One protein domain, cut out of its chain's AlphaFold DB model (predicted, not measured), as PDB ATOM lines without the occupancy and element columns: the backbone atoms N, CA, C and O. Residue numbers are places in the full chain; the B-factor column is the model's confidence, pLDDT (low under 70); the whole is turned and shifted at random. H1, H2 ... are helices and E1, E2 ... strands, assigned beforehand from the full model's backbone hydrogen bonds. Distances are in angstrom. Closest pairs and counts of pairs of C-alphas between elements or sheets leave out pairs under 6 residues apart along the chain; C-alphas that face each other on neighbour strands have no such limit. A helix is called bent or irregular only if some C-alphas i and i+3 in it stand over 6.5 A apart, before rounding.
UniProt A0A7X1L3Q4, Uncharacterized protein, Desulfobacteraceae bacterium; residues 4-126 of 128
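What this domain is: This is residues 4 to 126 of the 128 residues of an uncharacterized protein of Desulfobacteraceae bacterium (UniProt A0A7X1L3Q4). Helix H1 lies close to the middle, with the two-stranded hairpin E1 E2 on one side of it and the longest helix, H3, on another. These three parts stand round the link after H4, which passes through the middle of the domain, while H2 and the loop of residues 41 to 60 lie outward at one end and a tail with the short helices H5, H6 and H7 lies at the other. The printed part has 123 residues with two named strands and then seven named helices, in the order E1 E2 H1 H2 H3 H4 H5 H6 H7; the sheet, E1 - E2, is antiparallel and the class is mostly helix. The whole is compact, with a radius of gyration of the C-alphas of 14.6 A and spans of 40 by 31 by 25 A.

Where its parts are: Strand E1, residues 4 to 8, begins at C-alpha 4 (6.788, -18.941, 131.898) and is 13.0 A long; E2, residues 13 to 18, is 13.9 A. H1, residues 20 to 31, is 16.4 A long, and H3, residues 61 to 75, is 21.2 A long from C-alpha 61 at (9.737, -13.054, 150.420). The shorter helices are H2, residues 36 to 40; H4, residues 80 to 85, 8.8 A; H5, residues 103 to 108, 9.1 A; H6, residues 114 to 117; and H7, residues 119 to 122, ending at C-alpha 122 (2.313, -33.311, 129.137). H6 is neither bent nor irregular, but only just: C-alphas 114 and 117 are 6.1 A apart.

How they stand to each other: E1 and E2 form an antiparallel hairpin at 137 degrees, with N 7 and O 14 at 2.9 A and N 16 and O 5 at 2.9 A, within hydrogen-bond range. E2 and H1 are near each other, with 7 pairs of C-alphas within 10 A. H1 and H3 only just touch, with 3 pairs of C-alphas within 8 A, by residues 20 to 24 and 64 to 68; the closest C-alphas, of Ile 24 and Ile 68, are 7.6 A apart, at a shallow tilt of 30 degrees, the same way. H1 only just touches H2 with 3 such pairs, the closest C-alphas being Cys 28 and Val 39 at 6.2 A. H3 only just touches H4 with 3 such pairs, about perpendicular at 84 degrees, closest at Cys 72 and Val 83, 6.2 A between C-alphas. H5 and H6 are close but not clearly touching, closest at the C-alphas of Met 108 and Val 116, 7.7 A. H6 and H7 meet only through their link. The closest C-alphas of E1 and H6 are Phe 4 and Tyr 117, 6.7 A apart. In H1, H2, H3, H4 and H5 every O i to N i+4 pair is within hydrogen-bond range; H6 and H7 are too short for one.

The domain as a whole: The two C-alphas farthest apart, of Gln 41 and Cys 126, are 42.3 A apart. The printed part has no cut. The links H2 to H3, 20 residues, and H4 to H5, 17 residues, are long. Mean pLDDT of the printed part is 83.5, and residues 99 to 126 are under 70.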
ATOM      1  N   PHE A   4       7.847 -19.130 132.885       84.38
ATOM      2  CA  PHE A   4       6.788 -18.941 131.898       84.38
ATOM      3  C   PHE A   4       5.732 -20.019 132.133       84.38
ATOM      4  O   PHE A   4       6.076 -21.182 132.346       84.38
ATOM      5  N   ALA A   5       4.472 -19.610 132.197       84.62
ATOM      6  CA  ALA A   5       3.348 -20.484 132.504       84.62
ATOM      7  C   ALA A   5       2.136 -20.059 131.679       84.62
ATOM      8  O   ALA A   5       1.882 -18.859 131.563       84.62
ATOM      9  N   ASN A   6       1.406 -21.034 131.141       88.44
ATOM     10  CA  ASN A   6       0.103 -20.800 130.534       88.44
ATOM     11  C   ASN A   6      -0.934 -20.606 131.648       88.44
ATOM     12  O   ASN A   6      -1.085 -21.494 132.483       88.44
ATOM     13  N   ILE A   7      -1.588 -19.447 131.700       93.12
ATOM     14  CA  ILE A   7      -2.542 -19.113 132.764       93.12
ATOM     15  C   ILE A   7      -3.845 -18.565 132.208       93.12
ATOM     16  O   ILE A   7      -3.860 -17.975 131.128       93.12
ATOM     17  N   GLN A   8      -4.913 -18.683 132.992       94.00
ATOM     18  CA  GLN A   8      -6.178 -18.027 132.689       94.00
ATOM     19  C   GLN A   8      -6.037 -16.495 132.780       94.00
ATOM     20  O   GLN A   8      -5.542 -15.952 133.773       94.00
ATOM     21  N   THR A   9      -6.509 -15.799 131.752       94.50
ATOM     22  CA  THR A   9      -6.577 -14.340 131.610       94.50
ATOM     23  C   THR A   9      -8.011 -13.910 131.276       94.50
ATOM     24  O   THR A   9      -8.954 -14.699 131.370       94.50
ATOM     25  N   LYS A  10      -8.213 -12.633 130.932       93.81
ATOM     26  CA  LYS A  10      -9.525 -12.113 130.530       93.81
ATOM     27  C   LYS A  10      -9.950 -12.625 129.159       93.81
ATOM     28  O   LYS A  10     -11.127 -12.903 128.955       93.81
ATOM     29  N   GLU A  11      -8.997 -12.753 128.249       93.94
ATOM     30  CA  GLU A  11      -9.217 -13.130 126.856       93.94
ATOM     31  C   GLU A  11      -9.100 -14.647 126.615       93.94
ATOM     32  O   GLU A  11      -9.287 -15.095 125.487       93.94
ATOM     33  N   GLY A  12      -8.805 -15.444 127.649       92.50
ATOM     34  CA  GLY A  12      -8.665 -16.899 127.548       92.50
ATOM     35  C   GLY A  12      -7.448 -17.404 128.310       92.50
ATOM     36  O   GLY A  12      -7.325 -17.156 129.506       92.50
ATOM     37  N   HIS A  13      -6.548 -18.106 127.623       90.94
ATOM     38  CA  HIS A  13      -5.306 -18.633 128.190       90.94
ATOM     39  C   HIS A  13      -4.097 -18.027 127.478       90.94
ATOM     40  O   HIS A  13      -4.057 -17.969 126.251       90.94
ATOM     41  N   GLU A  14      -3.111 -17.564 128.245       89.44
ATOM     42  CA  GLU A  14      -1.905 -16.921 127.717       89.44
ATOM     43  C   GLU A  14      -0.655 -17.386 128.472       89.44
ATOM     44  O   GLU A  14      -0.645 -17.493 129.704       89.44
ATOM     45  N   VAL A  15       0.446 -17.589 127.743       88.62
ATOM     46  CA  VAL A  15       1.762 -17.839 128.339       88.62
ATOM     47  C   VAL A  15       2.352 -16.533 128.867       88.62
ATOM     48  O   VAL A  15       2.798 -15.677 128.106       88.62
ATOM     49  N   LYS A  16       2.434 -16.400 130.194       87.88
ATOM     50  CA  LYS A  16       3.002 -15.221 130.859       87.88
ATOM     51  C   LYS A  16       4.266 -15.537 131.642       87.88
ATOM     52  O   LYS A  16       4.382 -16.558 132.320       87.88
ATOM     53  N   GLN A  17       5.200 -14.582 131.640       90.19
ATOM     54  CA  GLN A  17       6.357 -14.623 132.532       90.19
ATOM     55  C   GLN A  17       5.961 -14.217 133.960       90.19
ATOM     56  O   GLN A  17       5.873 -13.026 134.294       90.19
ATOM     57  N   LEU A  18       5.801 -15.205 134.834       89.50
ATOM     58  CA  LEU A  18       5.408 -15.038 136.221       89.50
ATOM     59  C   LEU A  18       6.588 -15.058 137.190       89.50
ATOM     60  O   LEU A  18       7.575 -15.773 137.063       89.50
ATOM     61  N   ASN A  19       6.436 -14.278 138.246       91.50
ATOM     62  CA  ASN A  19       7.129 -14.462 139.510       91.50
ATOM     63  C   ASN A  19       6.062 -14.425 140.610       91.50
ATOM     64  O   ASN A  19       4.914 -14.090 140.339       91.50
ATOM     65  N   ARG A  20       6.427 -14.693 141.865       92.81
ATOM     66  CA  ARG A  20       5.457 -14.717 142.975       92.81
ATOM     67  C   ARG A  20       4.626 -13.434 143.114       92.81
ATOM     68  O   ARG A  20       3.462 -13.518 143.467       92.81
ATOM     69  N   ARG A  21       5.201 -12.255 142.844       95.50
ATOM     70  CA  ARG A  21       4.461 -10.980 142.918       95.50
ATOM     71  C   ARG A  21       3.452 -10.865 141.775       95.50
ATOM     72  O   ARG A  21       2.288 -10.576 142.024       95.50
ATOM     73  N   LYS A  22       3.888 -11.147 140.541       95.50
ATOM     74  CA  LYS A  22       3.013 -11.163 139.358       95.50
ATOM     75  C   LYS A  22       1.899 -12.203 139.504       95.50
ATOM     76  O   LYS A  22       0.750 -11.881 139.274       95.50
ATOM     77  N   ALA A  23       2.229 -13.400 139.976       96.31
ATOM     78  CA  ALA A  23       1.285 -14.485 140.216       96.31
ATOM     79  C   ALA A  23       0.165 -14.092 141.189       96.31
ATOM     80  O   ALA A  23      -1.006 -14.318 140.902       96.31
ATOM     81  N   ILE A  24       0.510 -13.444 142.308       97.69
ATOM     82  CA  ILE A  24      -0.489 -12.903 143.239       97.69
ATOM     83  C   ILE A  24      -1.360 -11.860 142.545       97.69
ATOM     84  O   ILE A  24      -2.580 -11.916 142.661       97.69
ATOM     85  N   ARG A  25      -0.755 -10.927 141.799       97.50
ATOM     86  CA  ARG A  25      -1.504  -9.877 141.102       97.50
ATOM     87  C   ARG A  25      -2.501 -10.453 140.095       97.50
ATOM     88  O   ARG A  25      -3.649 -10.021 140.105       97.50
ATOM     89  N   GLU A  26      -2.069 -11.408 139.275       97.50
ATOM     90  CA  GLU A  26      -2.910 -12.112 138.300       97.50
ATOM     91  C   GLU A  26      -4.028 -12.887 139.010       97.50
ATOM     92  O   GLU A  26      -5.189 -12.760 138.639       97.50
ATOM     93  N   ARG A  27      -3.739 -13.594 140.113       98.00
ATOM     94  CA  ARG A  27      -4.789 -14.277 140.889       98.00
ATOM     95  C   ARG A  27      -5.805 -13.303 141.484       98.00
ATOM     96  O   ARG A  27      -6.998 -13.593 141.479       98.00
ATOM     97  N   CYS A  28      -5.363 -12.155 141.990       98.25
ATOM     98  CA  CYS A  28      -6.282 -11.136 142.485       98.25
ATOM     99  C   CYS A  28      -7.150 -10.573 141.359       98.25
ATOM    100  O   CYS A  28      -8.337 -10.371 141.574       98.25
ATOM    101  N   LEU A  29      -6.593 -10.343 140.165       97.94
ATOM    102  CA  LEU A  29      -7.412  -9.919 139.034       97.94
ATOM    103  C   LEU A  29      -8.426 -11.011 138.648       97.94
ATOM    104  O   LEU A  29      -9.577 -10.667 138.421       97.94
ATOM    105  N   ASN A  30      -8.051 -12.296 138.665       97.25
ATOM    106  CA  ASN A  30      -8.954 -13.416 138.357       97.25
ATOM    107  C   ASN A  30     -10.157 -13.421 139.302       97.25
ATOM    108  O   ASN A  30     -11.304 -13.455 138.869       97.25
ATOM    109  N   CYS A  31      -9.871 -13.289 140.599       97.19
ATOM    110  CA  CYS A  31     -10.868 -13.207 141.660       97.19
ATOM    111  C   CYS A  31     -11.807 -11.998 141.506       97.19
ATOM    112  O   CYS A  31     -12.964 -12.065 141.901       97.19
ATOM    113  N   SER A  32     -11.307 -10.896 140.949       97.50
ATOM    114  CA  SER A  32     -12.043  -9.648 140.736       97.50
ATOM    115  C   SER A  32     -12.603  -9.514 139.313       97.50
ATOM    116  O   SER A  32     -12.771  -8.394 138.834       97.50
ATOM    117  N   ALA A  33     -12.835 -10.627 138.605       96.75
ATOM    118  CA  ALA A  33     -13.344 -10.645 137.226       96.75
ATOM    119  C   ALA A  33     -12.553  -9.732 136.263       96.75
ATOM    120  O   ALA A  33     -13.101  -9.080 135.376       96.75
ATOM    121  N   TRP A  34     -11.239  -9.662 136.471       97.38
ATOM    122  CA  TRP A  34     -10.284  -8.840 135.728       97.38
ATOM    123  C   TRP A  34     -10.509  -7.323 135.838       97.38
ATOM    124  O   TRP A  34      -9.978  -6.551 135.036       97.38
ATOM    125  N   ILE A  35     -11.229  -6.870 136.869       97.62
ATOM    126  CA  ILE A  35     -11.458  -5.452 137.145       97.62
ATOM    127  C   ILE A  35     -10.354  -4.913 138.066       97.62
ATOM    128  O   ILE A  35     -10.149  -5.354 139.198       97.62
ATOM    129  N   PHE A  36      -9.604  -3.922 137.580       96.69
ATOM    130  CA  PHE A  36      -8.436  -3.393 138.290       96.69
ATOM    131  C   PHE A  36      -8.799  -2.614 139.560       96.69
ATOM    132  O   PHE A  36      -8.064  -2.710 140.550       96.69
ATOM    133  N   SER A  37      -9.892  -1.844 139.529       97.88
ATOM    134  CA  SER A  37     -10.389  -1.079 140.679       97.88
ATOM    135  C   SER A  37     -10.817  -1.999 141.818       97.88
ATOM    136  O   SER A  37     -10.421  -1.753 142.954       97.88
ATOM    137  N   GLU A  38     -11.485  -3.107 141.504       98.00
ATOM    138  CA  GLU A  38     -11.937  -4.111 142.474       98.00
ATOM    139  C   GLU A  38     -10.778  -4.737 143.254       98.00
ATOM    140  O   GLU A  38     -10.878  -4.947 144.459       98.00
ATOM    141  N   VAL A  39      -9.609  -4.945 142.638       97.81
ATOM    142  CA  VAL A  39      -8.444  -5.417 143.410       97.81
ATOM    143  C   VAL A  39      -7.953  -4.354 144.391       97.81
ATOM    144  O   VAL A  39      -7.559  -4.673 145.516       97.81
ATOM    145  N   ARG A  40      -7.974  -3.077 143.998       96.50
ATOM    146  CA  ARG A  40      -7.583  -1.974 144.887       96.50
ATOM    147  C   ARG A  40      -8.578  -1.829 146.041       96.50
ATOM    148  O   ARG A  40      -8.137  -1.686 147.181       96.50
ATOM    149  N   GLN A  41      -9.869  -1.918 145.735       97.56
ATOM    150  CA  GLN A  41     -11.007  -1.707 146.636       97.56
ATOM    151  C   GLN A  41     -11.535  -2.997 147.281       97.56
ATOM    152  O   GLN A  41     -12.589  -2.971 147.911       97.56
ATOM    153  N   CYS A  42     -10.809  -4.109 147.154       97.56
ATOM    154  CA  CYS A  42     -11.191  -5.390 147.737       97.56
ATOM    155  C   CYS A  42     -11.442  -5.250 149.245       97.56
ATOM    156  O   CYS A  42     -10.601  -4.711 149.965       97.56
ATOM    157  N   GLN A  43     -12.587  -5.752 149.706       97.56
ATOM    158  CA  GLN A  43     -13.014  -5.668 151.107       97.56
ATOM    159  C   GLN A  43     -12.600  -6.895 151.939       97.56
ATOM    160  O   GLN A  43     -12.678  -6.857 153.162       97.56
ATOM    161  N   MET A  44     -12.118  -7.970 151.303       96.62
ATOM    162  CA  MET A  44     -11.627  -9.175 151.989       96.62
ATOM    163  C   MET A  44     -10.219  -8.944 152.554       96.62
ATOM    164  O   MET A  44      -9.218  -9.419 152.010       96.62
ATOM    165  N   THR A  45     -10.125  -8.143 153.616       95.88
ATOM    166  CA  THR A  45      -8.850  -7.777 154.256       95.88
ATOM    167  C   THR A  45      -8.177  -8.942 154.982       95.88
ATOM    168  O   THR A  45      -6.976  -8.897 155.232       95.88
ATOM    169  N   ASP A  46      -8.949  -9.973 155.315       96.94
ATOM    170  CA  ASP A  46      -8.531 -11.235 155.931       96.94
ATOM    171  C   ASP A  46      -7.906 -12.225 154.933       96.94
ATOM    172  O   ASP A  46      -7.211 -13.161 155.330       96.94
ATOM    173  N   CYS A  47      -8.082 -12.001 153.627       97.88
ATOM    174  CA  CYS A  47      -7.448 -12.811 152.596       97.88
ATOM    175  C   CYS A  47      -5.919 -12.775 152.737       97.88
ATOM    176  O   CYS A  47      -5.294 -11.713 152.700       97.88
ATOM    177  N   ALA A  48      -5.282 -13.948 152.787       97.81
ATOM    178  CA  ALA A  48      -3.833 -14.060 152.961       97.81
ATOM    179  C   ALA A  48      -3.018 -13.302 151.888       97.81
ATOM    180  O   ALA A  48      -1.909 -12.837 152.149       97.81
ATOM    181  N   LEU A  49      -3.566 -13.135 150.676       98.00
ATOM    182  CA  LEU A  49      -2.923 -12.388 149.588       98.00
ATOM    183  C   LEU A  49      -3.106 -10.869 149.689       98.00
ATOM    184  O   LEU A  49      -2.390 -10.131 149.006       98.00
ATOM    185  N   TYR A  50      -4.041 -10.390 150.514       97.62
ATOM    186  CA  TYR A  50      -4.432  -8.984 150.605       97.62
ATOM    187  C   TYR A  50      -3.247  -8.021 150.798       97.62
ATOM    188  O   TYR A  50      -3.187  -7.027 150.061       97.62
ATOM    189  N   PRO A  51      -2.256  -8.304 151.675       97.12
ATOM    190  CA  PRO A  51      -1.098  -7.425 151.858       97.12
ATOM    191  C   PRO A  51      -0.208  -7.319 150.612       97.12
ATOM    192  O   PRO A  51       0.491  -6.328 150.416       97.12
ATOM    193  N   PHE A  52      -0.232  -8.333 149.744       97.62
ATOM    194  CA  PHE A  52       0.663  -8.445 148.592       97.62
ATOM    195  C   PHE A  52       0.003  -8.064 147.262       97.62
ATOM    196  O   PHE A  52       0.715  -7.862 146.276       97.62
ATOM    197  N   ARG A  53      -1.329  -7.921 147.228       96.94
ATOM    198  CA  ARG A  53      -2.140  -7.760 146.005       96.94
ATOM    199  C   ARG A  53      -1.725  -6.594 145.104       96.94
ATOM    200  O   ARG A  53      -1.811  -6.699 143.884       96.94
ATOM    201  N   MET A  54      -1.261  -5.491 145.699       96.44
ATOM    202  CA  MET A  54      -0.889  -4.271 144.971       96.44
ATOM    203  C   MET A  54       0.575  -4.262 144.516       96.44
ATOM    204  O   MET A  54       0.962  -3.402 143.731       96.44
ATOM    205  N   GLY A  55       1.404  -5.192 145.003       92.81
ATOM    206  CA  GLY A  55       2.838  -5.234 144.700       92.81
ATOM    207  C   GLY A  55       3.663  -4.075 145.281       92.81
ATOM    208  O   GLY A  55       4.856  -3.984 144.993       92.81
ATOM    209  N   THR A  56       3.054  -3.218 146.102       90.50
ATOM    210  CA  THR A  56       3.674  -2.095 146.819       90.50
ATOM    211  C   THR A  56       3.775  -2.398 148.323       90.50
ATOM    212  O   THR A  56       3.260  -3.414 148.794       90.50
ATOM    213  N   GLY A  57       4.477  -1.555 149.087       89.38
ATOM    214  CA  GLY A  57       4.631  -1.724 150.539       89.38
ATOM    215  C   GLY A  57       5.589  -2.852 150.950       89.38
ATOM    216  O   GLY A  57       6.542  -3.171 150.232       89.38
ATOM    217  N   ARG A  58       5.359  -3.454 152.126       89.25
ATOM    218  CA  ARG A  58       6.177  -4.557 152.660       89.25
ATOM    219  C   ARG A  58       5.980  -5.814 151.810       89.25
ATOM    220  O   ARG A  58       4.897  -6.376 151.742       89.25
ATOM    221  N   GLN A  59       7.049  -6.254 151.151       91.50
ATOM    222  CA  GLN A  59       7.026  -7.345 150.167       91.50
ATOM    223  C   GLN A  59       8.017  -8.462 150.524       91.50
ATOM    224  O   GLN A  59       8.724  -8.985 149.645       91.50
ATOM    225  N   ASP A  60       8.072  -8.813 151.814       94.06
ATOM    226  CA  ASP A  60       8.961  -9.857 152.316       94.06
ATOM    227  C   ASP A  60       8.721 -11.185 151.585       94.06
ATOM    228  O   ASP A  60       7.596 -11.585 151.272       94.06
ATOM    229  N   ALA A  61       9.815 -11.858 151.238       90.88
ATOM    230  CA  ALA A  61       9.737 -13.054 150.420       90.88
ATOM    231  C   ALA A  61       9.190 -14.264 151.181       90.88
ATOM    232  O   ALA A  61       8.512 -15.091 150.567       90.88
ATOM    233  N   ARG A  62       9.479 -14.374 152.481       90.69
ATOM    234  CA  ARG A  62       9.027 -15.489 153.317       90.69
ATOM    235  C   ARG A  62       7.548 -15.328 153.647       90.69
ATOM    236  O   ARG A  62       6.796 -16.281 153.463       90.69
ATOM    237  N   GLU A  63       7.126 -14.129 154.040       94.19
ATOM    238  CA  GLU A  63       5.717 -13.808 154.305       94.19
ATOM    239  C   GLU A  63       4.859 -14.028 153.057       94.19
ATOM    240  O   GLU A  63       3.846 -14.718 153.119       94.19
ATOM    241  N   ARG A  64       5.321 -13.571 151.886       94.12
ATOM    242  CA  ARG A  64       4.617 -13.803 150.619       94.12
ATOM    243  C   ARG A  64       4.458 -15.290 150.287       94.12
ATOM    244  O   ARG A  64       3.419 -15.694 149.776       94.12
ATOM    245  N   ASN A  65       5.477 -16.111 150.544       92.69
ATOM    246  CA  ASN A  65       5.377 -17.558 150.316       92.69
ATOM    247  C   ASN A  65       4.333 -18.199 151.234       92.69
ATOM    248  O   ASN A  65       3.550 -19.026 150.776       92.69
ATOM    249  N   ARG A  66       4.309 -17.797 152.511       93.94
ATOM    250  CA  ARG A  66       3.295 -18.255 153.471       93.94
ATOM    251  C   ARG A  66       1.897 -17.837 153.029       93.94
ATOM    252  O   ARG A  66       1.015 -18.683 153.004       93.94
ATOM    253  N   ALA A  67       1.731 -16.592 152.590       96.75
ATOM    254  CA  ALA A  67       0.464 -16.071 152.092       96.75
ATOM    255  C   ALA A  67      -0.081 -16.856 150.890       96.75
ATOM    256  O   ALA A  67      -1.257 -17.204 150.871       96.75
ATOM    257  N   ILE A  68       0.771 -17.189 149.911       96.50
ATOM    258  CA  ILE A  68       0.369 -18.036 148.776       96.50
ATOM    259  C   ILE A  68      -0.119 -19.400 149.278       96.50
ATOM    260  O   ILE A  68      -1.189 -19.850 148.877       96.50
ATOM    261  N   ARG A  69       0.632 -20.045 150.181       95.31
ATOM    262  CA  ARG A  69       0.256 -21.358 150.719       95.31
ATOM    263  C   ARG A  69      -1.055 -21.309 151.505       95.31
ATOM    264  O   ARG A  69      -1.872 -22.206 151.324       95.31
ATOM    265  N   GLN A  70      -1.237 -20.292 152.346       97.50
ATOM    266  CA  GLN A  70      -2.454 -20.066 153.131       97.50
ATOM    267  C   GLN A  70      -3.664 -19.839 152.228       97.50
ATOM    268  O   GLN A  70      -4.696 -20.461 152.429       97.50
ATOM    269  N   TYR A  71      -3.523 -19.027 151.178       98.12
ATOM    270  CA  TYR A  71      -4.600 -18.836 150.211       98.12
ATOM    271  C   TYR A  71      -4.975 -20.140 149.499       98.12
ATOM    272  O   TYR A  71      -6.153 -20.422 149.300       98.12
ATOM    273  N   CYS A  72      -3.986 -20.957 149.125       97.44
ATOM    274  CA  CYS A  72      -4.258 -22.263 148.532       97.44
ATOM    275  C   CYS A  72      -4.933 -23.225 149.519       97.44
ATOM    276  O   CYS A  72      -5.810 -23.962 149.091       97.44
ATOM    277  N   LEU A  73      -4.564 -23.219 150.808       96.94
ATOM    278  CA  LEU A  73      -5.274 -24.000 151.831       96.94
ATOM    279  C   LEU A  73      -6.735 -23.577 151.912       96.94
ATOM    280  O   LEU A  73      -7.601 -24.421 151.728       96.94
ATOM    281  N   TRP A  74      -6.996 -22.279 152.059       97.75
ATOM    282  CA  TRP A  74      -8.351 -21.738 152.090       97.75
ATOM    283  C   TRP A  74      -9.166 -22.146 150.852       97.75
ATOM    284  O   TRP A  74     -10.287 -22.629 150.969       97.75
ATOM    285  N   CYS A  75      -8.571 -22.037 149.657       97.56
ATOM    286  CA  CYS A  75      -9.204 -22.428 148.395       97.56
ATOM    287  C   CYS A  75      -9.516 -23.933 148.307       97.56
ATOM    288  O   CYS A  75     -10.458 -24.321 147.623       97.56
ATOM    289  N   CYS A  76      -8.719 -24.773 148.967       97.00
ATOM    290  CA  CYS A  76      -8.851 -26.229 148.992       97.00
ATOM    291  C   CYS A  76      -9.399 -26.724 150.342       97.00
ATOM    292  O   CYS A  76      -9.003 -27.790 150.812       97.00
ATOM    293  N   CYS A  77     -10.271 -25.944 150.992       96.44
ATOM    294  CA  CYS A  77     -10.959 -26.313 152.236       96.44
ATOM    295  C   CYS A  77     -10.017 -26.780 153.363       96.44
ATOM    296  O   CYS A  77     -10.298 -27.749 154.066       96.44
ATOM    297  N   GLU A  78      -8.878 -26.103 153.509       96.69
ATOM    298  CA  GLU A  78      -7.818 -26.398 154.480       96.69
ATOM    299  C   GLU A  78      -7.212 -27.809 154.351       96.69
ATOM    300  O   GLU A  78      -6.574 -28.295 155.282       96.69
ATOM    301  N   GLN A  79      -7.340 -28.462 153.188       95.88
ATOM    302  CA  GLN A  79      -6.780 -29.792 152.934       95.88
ATOM    303  C   GLN A  79      -5.411 -29.710 152.239       95.88
ATOM    304  O   GLN A  79      -5.312 -29.320 151.071       95.88
ATOM    305  N   PRO A  80      -4.300 -30.095 152.903       92.00
ATOM    306  CA  PRO A  80      -2.974 -30.007 152.301       92.00
ATOM    307  C   PRO A  80      -2.780 -30.918 151.086       92.00
ATOM    308  O   PRO A  80      -2.058 -30.521 150.169       92.00
ATOM    309  N   LEU A  81      -3.404 -32.102 151.091       89.94
ATOM    310  CA  LEU A  81      -3.337 -33.066 149.992       89.94
ATOM    311  C   LEU A  81      -4.038 -32.523 148.740       89.94
ATOM    312  O   LEU A  81      -3.445 -32.544 147.665       89.94
ATOM    313  N   GLU A  82      -5.212 -31.912 148.905       93.81
ATOM    314  CA  GLU A  82      -5.937 -31.230 147.823       93.81
ATOM    315  C   GLU A  82      -5.119 -30.089 147.215       93.81
ATOM    316  O   GLU A  82      -5.088 -29.907 146.003       93.81
ATOM    317  N   VAL A  83      -4.358 -29.342 148.024       92.75
ATOM    318  CA  VAL A  83      -3.444 -28.335 147.461       92.75
ATOM    319  C   VAL A  83      -2.342 -28.984 146.629       92.75
ATOM    320  O   VAL A  83      -1.967 -28.440 145.589       92.75
ATOM    321  N   ALA A  84      -1.804 -30.126 147.054       87.44
ATOM    322  CA  ALA A  84      -0.792 -30.835 146.278       87.44
ATOM    323  C   ALA A  84      -1.369 -31.329 144.938       87.44
ATOM    324  O   ALA A  84      -0.755 -31.086 143.898       87.44
ATOM    325  N   GLN A  85      -2.570 -31.909 144.968       87.56
ATOM    326  CA  GLN A  85      -3.255 -32.538 143.833       87.56
ATOM    327  C   GLN A  85      -4.187 -31.599 143.047       87.56
ATOM    328  O   GLN A  85      -4.867 -32.039 142.128       87.56
ATOM    329  N   CYS A  86      -4.209 -30.305 143.376       89.81
ATOM    330  CA  CYS A  86      -5.094 -29.327 142.745       89.81
ATOM    331  C   CYS A  86      -4.970 -29.363 141.205       89.81
ATOM    332  O   CYS A  86      -3.859 -29.173 140.703       89.81
ATOM    333  N   PRO A  87      -6.078 -29.533 140.452       90.81
ATOM    334  CA  PRO A  87      -6.046 -29.698 138.995       90.81
ATOM    335  C   PRO A  87      -5.927 -28.378 138.216       90.81
ATOM    336  O   PRO A  87      -5.772 -28.395 137.000       90.81
ATOM    337  N   ALA A  88      -6.004 -27.224 138.887       92.50
ATOM    338  CA  ALA A  88      -6.007 -25.906 138.250       92.50
ATOM    339  C   ALA A  88      -4.598 -25.482 137.784       92.50
ATOM    340  O   ALA A  88      -3.996 -24.563 138.350       92.50
ATOM    341  N   ILE A  89      -4.052 -26.177 136.783       88.19
ATOM    342  CA  ILE A  89      -2.710 -25.953 136.213       88.19
ATOM    343  C   ILE A  89      -2.526 -24.544 135.639       88.19
ATOM    344  O   ILE A  89      -1.426 -23.993 135.668       88.19
ATOM    345  N   ASP A  90      -3.620 -23.940 135.186       88.75
ATOM    346  CA  ASP A  90      -3.718 -22.591 134.638       88.75
ATOM    347  C   ASP A  90      -3.880 -21.509 135.719       88.75
ATOM    348  O   ASP A  90      -3.905 -20.308 135.425       88.75
ATOM    349  N   CYS A  91      -3.952 -21.901 136.995       95.69
ATOM    350  CA  CYS A  91      -3.966 -20.960 138.099       95.69
ATOM    351  C   CYS A  91      -2.615 -20.227 138.181       95.69
ATOM    352  O   CYS A  91      -1.565 -20.865 138.311       95.69
ATOM    353  N   PRO A  92      -2.599 -18.882 138.273       95.75
ATOM    354  CA  PRO A  92      -1.353 -18.123 138.392       95.75
ATOM    355  C   PRO A  92      -0.490 -18.514 139.602       95.75
ATOM    356  O   PRO A  92       0.727 -18.316 139.594       95.75
ATOM    357  N   LEU A  93      -1.103 -19.066 140.657       95.44
ATOM    358  CA  LEU A  93      -0.410 -19.526 141.863       95.44
ATOM    359  C   LEU A  93       0.083 -20.974 141.781       95.44
ATOM    360  O   LEU A  93       0.854 -21.366 142.657       95.44
ATOM    361  N   TYR A  94      -0.308 -21.753 140.765       92.56
ATOM    362  CA  TYR A  94      -0.079 -23.199 140.677       92.56
ATOM    363  C   TYR A  94       1.375 -23.572 140.998       92.56
ATOM    364  O   TYR A  94       1.644 -24.296 141.954       92.56
ATOM    365  N   TYR A  95       2.336 -22.979 140.293       88.88
ATOM    366  CA  TYR A  95       3.769 -23.266 140.452       88.88
ATOM    367  C   TYR A  95       4.409 -22.693 141.725       88.88
ATOM    368  O   TYR A  95       5.571 -22.969 142.029       88.88
ATOM    369  N   PHE A  96       3.682 -21.854 142.462       90.62
ATOM    370  CA  PHE A  96       4.154 -21.209 143.686       90.62
ATOM    371  C   PHE A  96       3.442 -21.720 144.945       90.62
ATOM    372  O   PHE A  96       3.857 -21.341 146.041       90.62
ATOM    373  N   ARG A  97       2.410 -22.568 144.798       91.06
ATOM    374  CA  ARG A  97       1.584 -23.093 145.900       91.06
ATOM    375  C   ARG A  97       2.365 -23.961 146.877       91.06
ATOM    376  O   ARG A  97       2.081 -23.958 148.071       91.06
ATOM    377  N   ASN A  98       3.392 -24.642 146.374       81.75
ATOM    378  CA  ASN A  98       4.319 -25.427 147.172       81.75
ATOM    379  C   ASN A  98       5.609 -24.628 147.397       81.75
ATOM    380  O   ASN A  98       6.199 -24.066 146.472       81.75
ATOM    381  N   SER A  99       6.074 -24.581 148.648       62.16
ATOM    382  CA  SER A  99       7.316 -23.893 149.044       62.16
ATOM    383  C   SER A  99       8.549 -24.420 148.298       62.16
ATOM    384  O   SER A  99       9.551 -23.713 148.156       62.16
ATOM    385  N   ILE A 100       8.452 -25.647 147.785       56.81
ATOM    386  CA  ILE A 100       9.397 -26.254 146.861       56.81
ATOM    387  C   ILE A 100       8.947 -25.868 145.452       56.81
ATOM    388  O   ILE A 100       8.090 -26.506 144.853       56.81
ATOM    389  N   ALA A 101       9.542 -24.808 144.911       54.12
ATOM    390  CA  ALA A 101       9.598 -24.688 143.462       54.12
ATOM    391  C   ALA A 101      10.299 -25.946 142.941       54.12
ATOM    392  O   ALA A 101      11.439 -26.195 143.350       54.12
ATOM    393  N   ILE A 102       9.606 -26.737 142.123       53.59
ATOM    394  CA  ILE A 102      10.072 -28.035 141.625       53.59
ATOM    395  C   ILE A 102      11.521 -27.868 141.141       53.59
ATOM    396  O   ILE A 102      11.815 -26.975 140.338       53.59
ATOM    397  N   LYS A 103      12.459 -28.654 141.694       46.38
ATOM    398  CA  LYS A 103      13.881 -28.610 141.292       46.38
ATOM    399  C   LYS A 103      14.025 -28.811 139.775       46.38
ATOM    400  O   LYS A 103      14.911 -28.209 139.180       46.38
ATOM    401  N   GLU A 104      13.116 -29.564 139.165       50.69
ATOM    402  CA  GLU A 104      13.031 -29.800 137.719       50.69
ATOM    403  C   GLU A 104      12.677 -28.529 136.937       50.69
ATOM    404  O   GLU A 104      13.359 -28.206 135.966       50.69
ATOM    405  N   TYR A 105      11.746 -27.698 137.425       54.31
ATOM    406  CA  TYR A 105      11.487 -26.380 136.826       54.31
ATOM    407  C   TYR A 105      12.724 -25.471 136.899       54.31
ATOM    408  O   TYR A 105      13.003 -24.726 135.967       54.31
ATOM    409  N   ARG A 106      13.528 -25.546 137.973       48.34
ATOM    410  CA  ARG A 106      14.811 -24.810 138.052       48.34
ATOM    411  C   ARG A 106      15.838 -25.268 137.007       48.34
ATOM    412  O   ARG A 106      16.719 -24.473 136.687       48.34
ATOM    413  N   ALA A 107      15.755 -26.507 136.522       48.66
ATOM    414  CA  ALA A 107      16.626 -27.029 135.471       48.66
ATOM    415  C   ALA A 107      16.134 -26.621 134.072       48.66
ATOM    416  O   ALA A 107      16.943 -26.164 133.270       48.66
ATOM    417  N   MET A 108      14.819 -26.680 133.819       50.28
ATOM    418  CA  MET A 108      14.206 -26.291 132.538       50.28
ATOM    419  C   MET A 108      14.284 -24.779 132.249       50.28
ATOM    420  O   MET A 108      14.427 -24.377 131.105       50.28
ATOM    421  N   LEU A 109      14.285 -23.913 133.270       49.50
ATOM    422  CA  LEU A 109      14.391 -22.446 133.107       49.50
ATOM    423  C   LEU A 109      15.777 -21.936 132.669       49.50
ATOM    424  O   LEU A 109      15.988 -20.725 132.623       49.50
ATOM    425  N   LYS A 110      16.741 -22.829 132.425       46.50
ATOM    426  CA  LYS A 110      18.059 -22.467 131.881       46.50
ATOM    427  C   LYS A 110      18.094 -22.455 130.352       46.50
ATOM    428  O   LYS A 110      19.115 -22.072 129.795       46.50
ATOM    429  N   THR A 111      17.026 -22.885 129.688       48.78
ATOM    430  CA  THR A 111      16.938 -22.885 128.228       48.78
ATOM    431  C   THR A 111      16.037 -21.735 127.789       48.78
ATOM    432  O   THR A 111      14.856 -21.716 128.133       48.78
ATOM    433  N   ASP A 112      16.572 -20.786 127.021       50.44
ATOM    434  CA  ASP A 112      15.824 -19.669 126.418       50.44
ATOM    435  C   ASP A 112      14.904 -20.125 125.258       50.44
ATOM    436  O   ASP A 112      14.655 -19.372 124.322       50.44
ATOM    437  N   ASP A 113      14.403 -21.364 125.296       48.47
ATOM    438  CA  ASP A 113      13.549 -21.958 124.265       48.47
ATOM    439  C   ASP A 113      12.060 -21.885 124.675       48.47
ATOM    440  O   ASP A 113      11.645 -22.557 125.630       48.47
ATOM    441  N   PRO A 114      11.228 -21.093 123.971       47.12
ATOM    442  CA  PRO A 114       9.785 -21.000 124.197       47.12
ATOM    443  C   PRO A 114       9.015 -22.322 124.008       47.12
ATOM    444  O   PRO A 114       7.915 -22.456 124.542       47.12
ATOM    445  N   GLY A 115       9.563 -23.302 123.278       44.12
ATOM    446  CA  GLY A 115       8.901 -24.575 122.964       44.12
ATOM    447  C   GLY A 115       8.839 -25.578 124.124       44.12
ATOM    448  O   GLY A 115       8.022 -26.498 124.110       44.12
ATOM    449  N   VAL A 116       9.655 -25.391 125.165       48.91
ATOM    450  CA  VAL A 116       9.712 -26.297 126.329       48.91
ATOM    451  C   VAL A 116       8.501 -26.114 127.255       48.91
ATOM    452  O   VAL A 116       8.053 -27.065 127.894       48.91
ATOM    453  N   TYR A 117       7.915 -24.912 127.298       46.72
ATOM    454  CA  TYR A 117       6.816 -24.574 128.213       46.72
ATOM    455  C   TYR A 117       5.477 -25.237 127.854       46.72
ATOM    456  O   TYR A 117       4.630 -25.379 128.733       46.72
ATOM    457  N   ALA A 118       5.300 -25.673 126.600       41.84
ATOM    458  CA  ALA A 118       4.129 -26.434 126.159       41.84
ATOM    459  C   ALA A 118       4.155 -27.890 126.664       41.84
ATOM    460  O   ALA A 118       3.120 -28.420 127.050       41.84
ATOM    461  N   LYS A 119       5.344 -28.502 126.775       42.44
ATOM    462  CA  LYS A 119       5.516 -29.896 127.229       42.44
ATOM    463  C   LYS A 119       5.405 -30.094 128.743       42.44
ATOM    464  O   LYS A 119       5.395 -31.222 129.225       42.44
ATOM    465  N   ALA A 120       5.345 -29.010 129.519       43.75
ATOM    466  CA  ALA A 120       5.121 -29.097 130.961       43.75
ATOM    467  C   ALA A 120       3.671 -29.489 131.308       43.75
ATOM    468  O   ALA A 120       3.444 -30.008 132.399       43.75
ATOM    469  N   GLY A 121       2.715 -29.262 130.393       43.66
ATOM    470  CA  GLY A 121       1.367 -29.831 130.486       43.66
ATOM    471  C   GLY A 121       1.397 -31.357 130.364       43.66
ATOM    472  O   GLY A 121       0.834 -32.041 131.210       43.66
ATOM    473  N   ASP A 122       2.183 -31.873 129.416       42.94
ATOM    474  CA  ASP A 122       2.313 -33.311 129.137       42.94
ATOM    475  C   ASP A 122       3.025 -34.101 130.260       42.94
ATOM    476  O   ASP A 122       2.856 -35.313 130.383       42.94
ATOM    477  N   TYR A 123       3.830 -33.448 131.111       42.62
ATOM    478  CA  TYR A 123       4.534 -34.134 132.210       42.62
ATOM    479  C   TYR A 123       3.596 -34.547 133.360       42.62
ATOM    480  O   TYR A 123       3.910 -35.476 134.102       42.62
ATOM    481  N   LEU A 124       2.441 -33.886 133.513       44.91
ATOM    482  CA  LEU A 124       1.415 -34.295 134.483       44.91
ATOM    483  C   LEU A 124       0.593 -35.496 133.995       44.91
ATOM    484  O   LEU A 124       0.103 -36.251 134.830       44.91
ATOM    485  N   ASP A 125       0.534 -35.729 132.683       38.88
ATOM    486  CA  ASP A 125      -0.102 -36.917 132.099       38.88
ATOM    487  C   ASP A 125       0.769 -38.182 132.230       38.88
ATOM    488  O   ASP A 125       0.288 -39.291 132.031       38.88
ATOM    489  N   CYS A 126       2.044 -38.038 132.611       34.69
ATOM    490  CA  CYS A 126       2.993 -39.142 132.797       34.69
ATOM    491  C   CYS A 126       3.112 -39.633 134.255       34.69
ATOM    492  O   CYS A 126       3.977 -40.457 134.552       34.69
TER     493      CYS A 126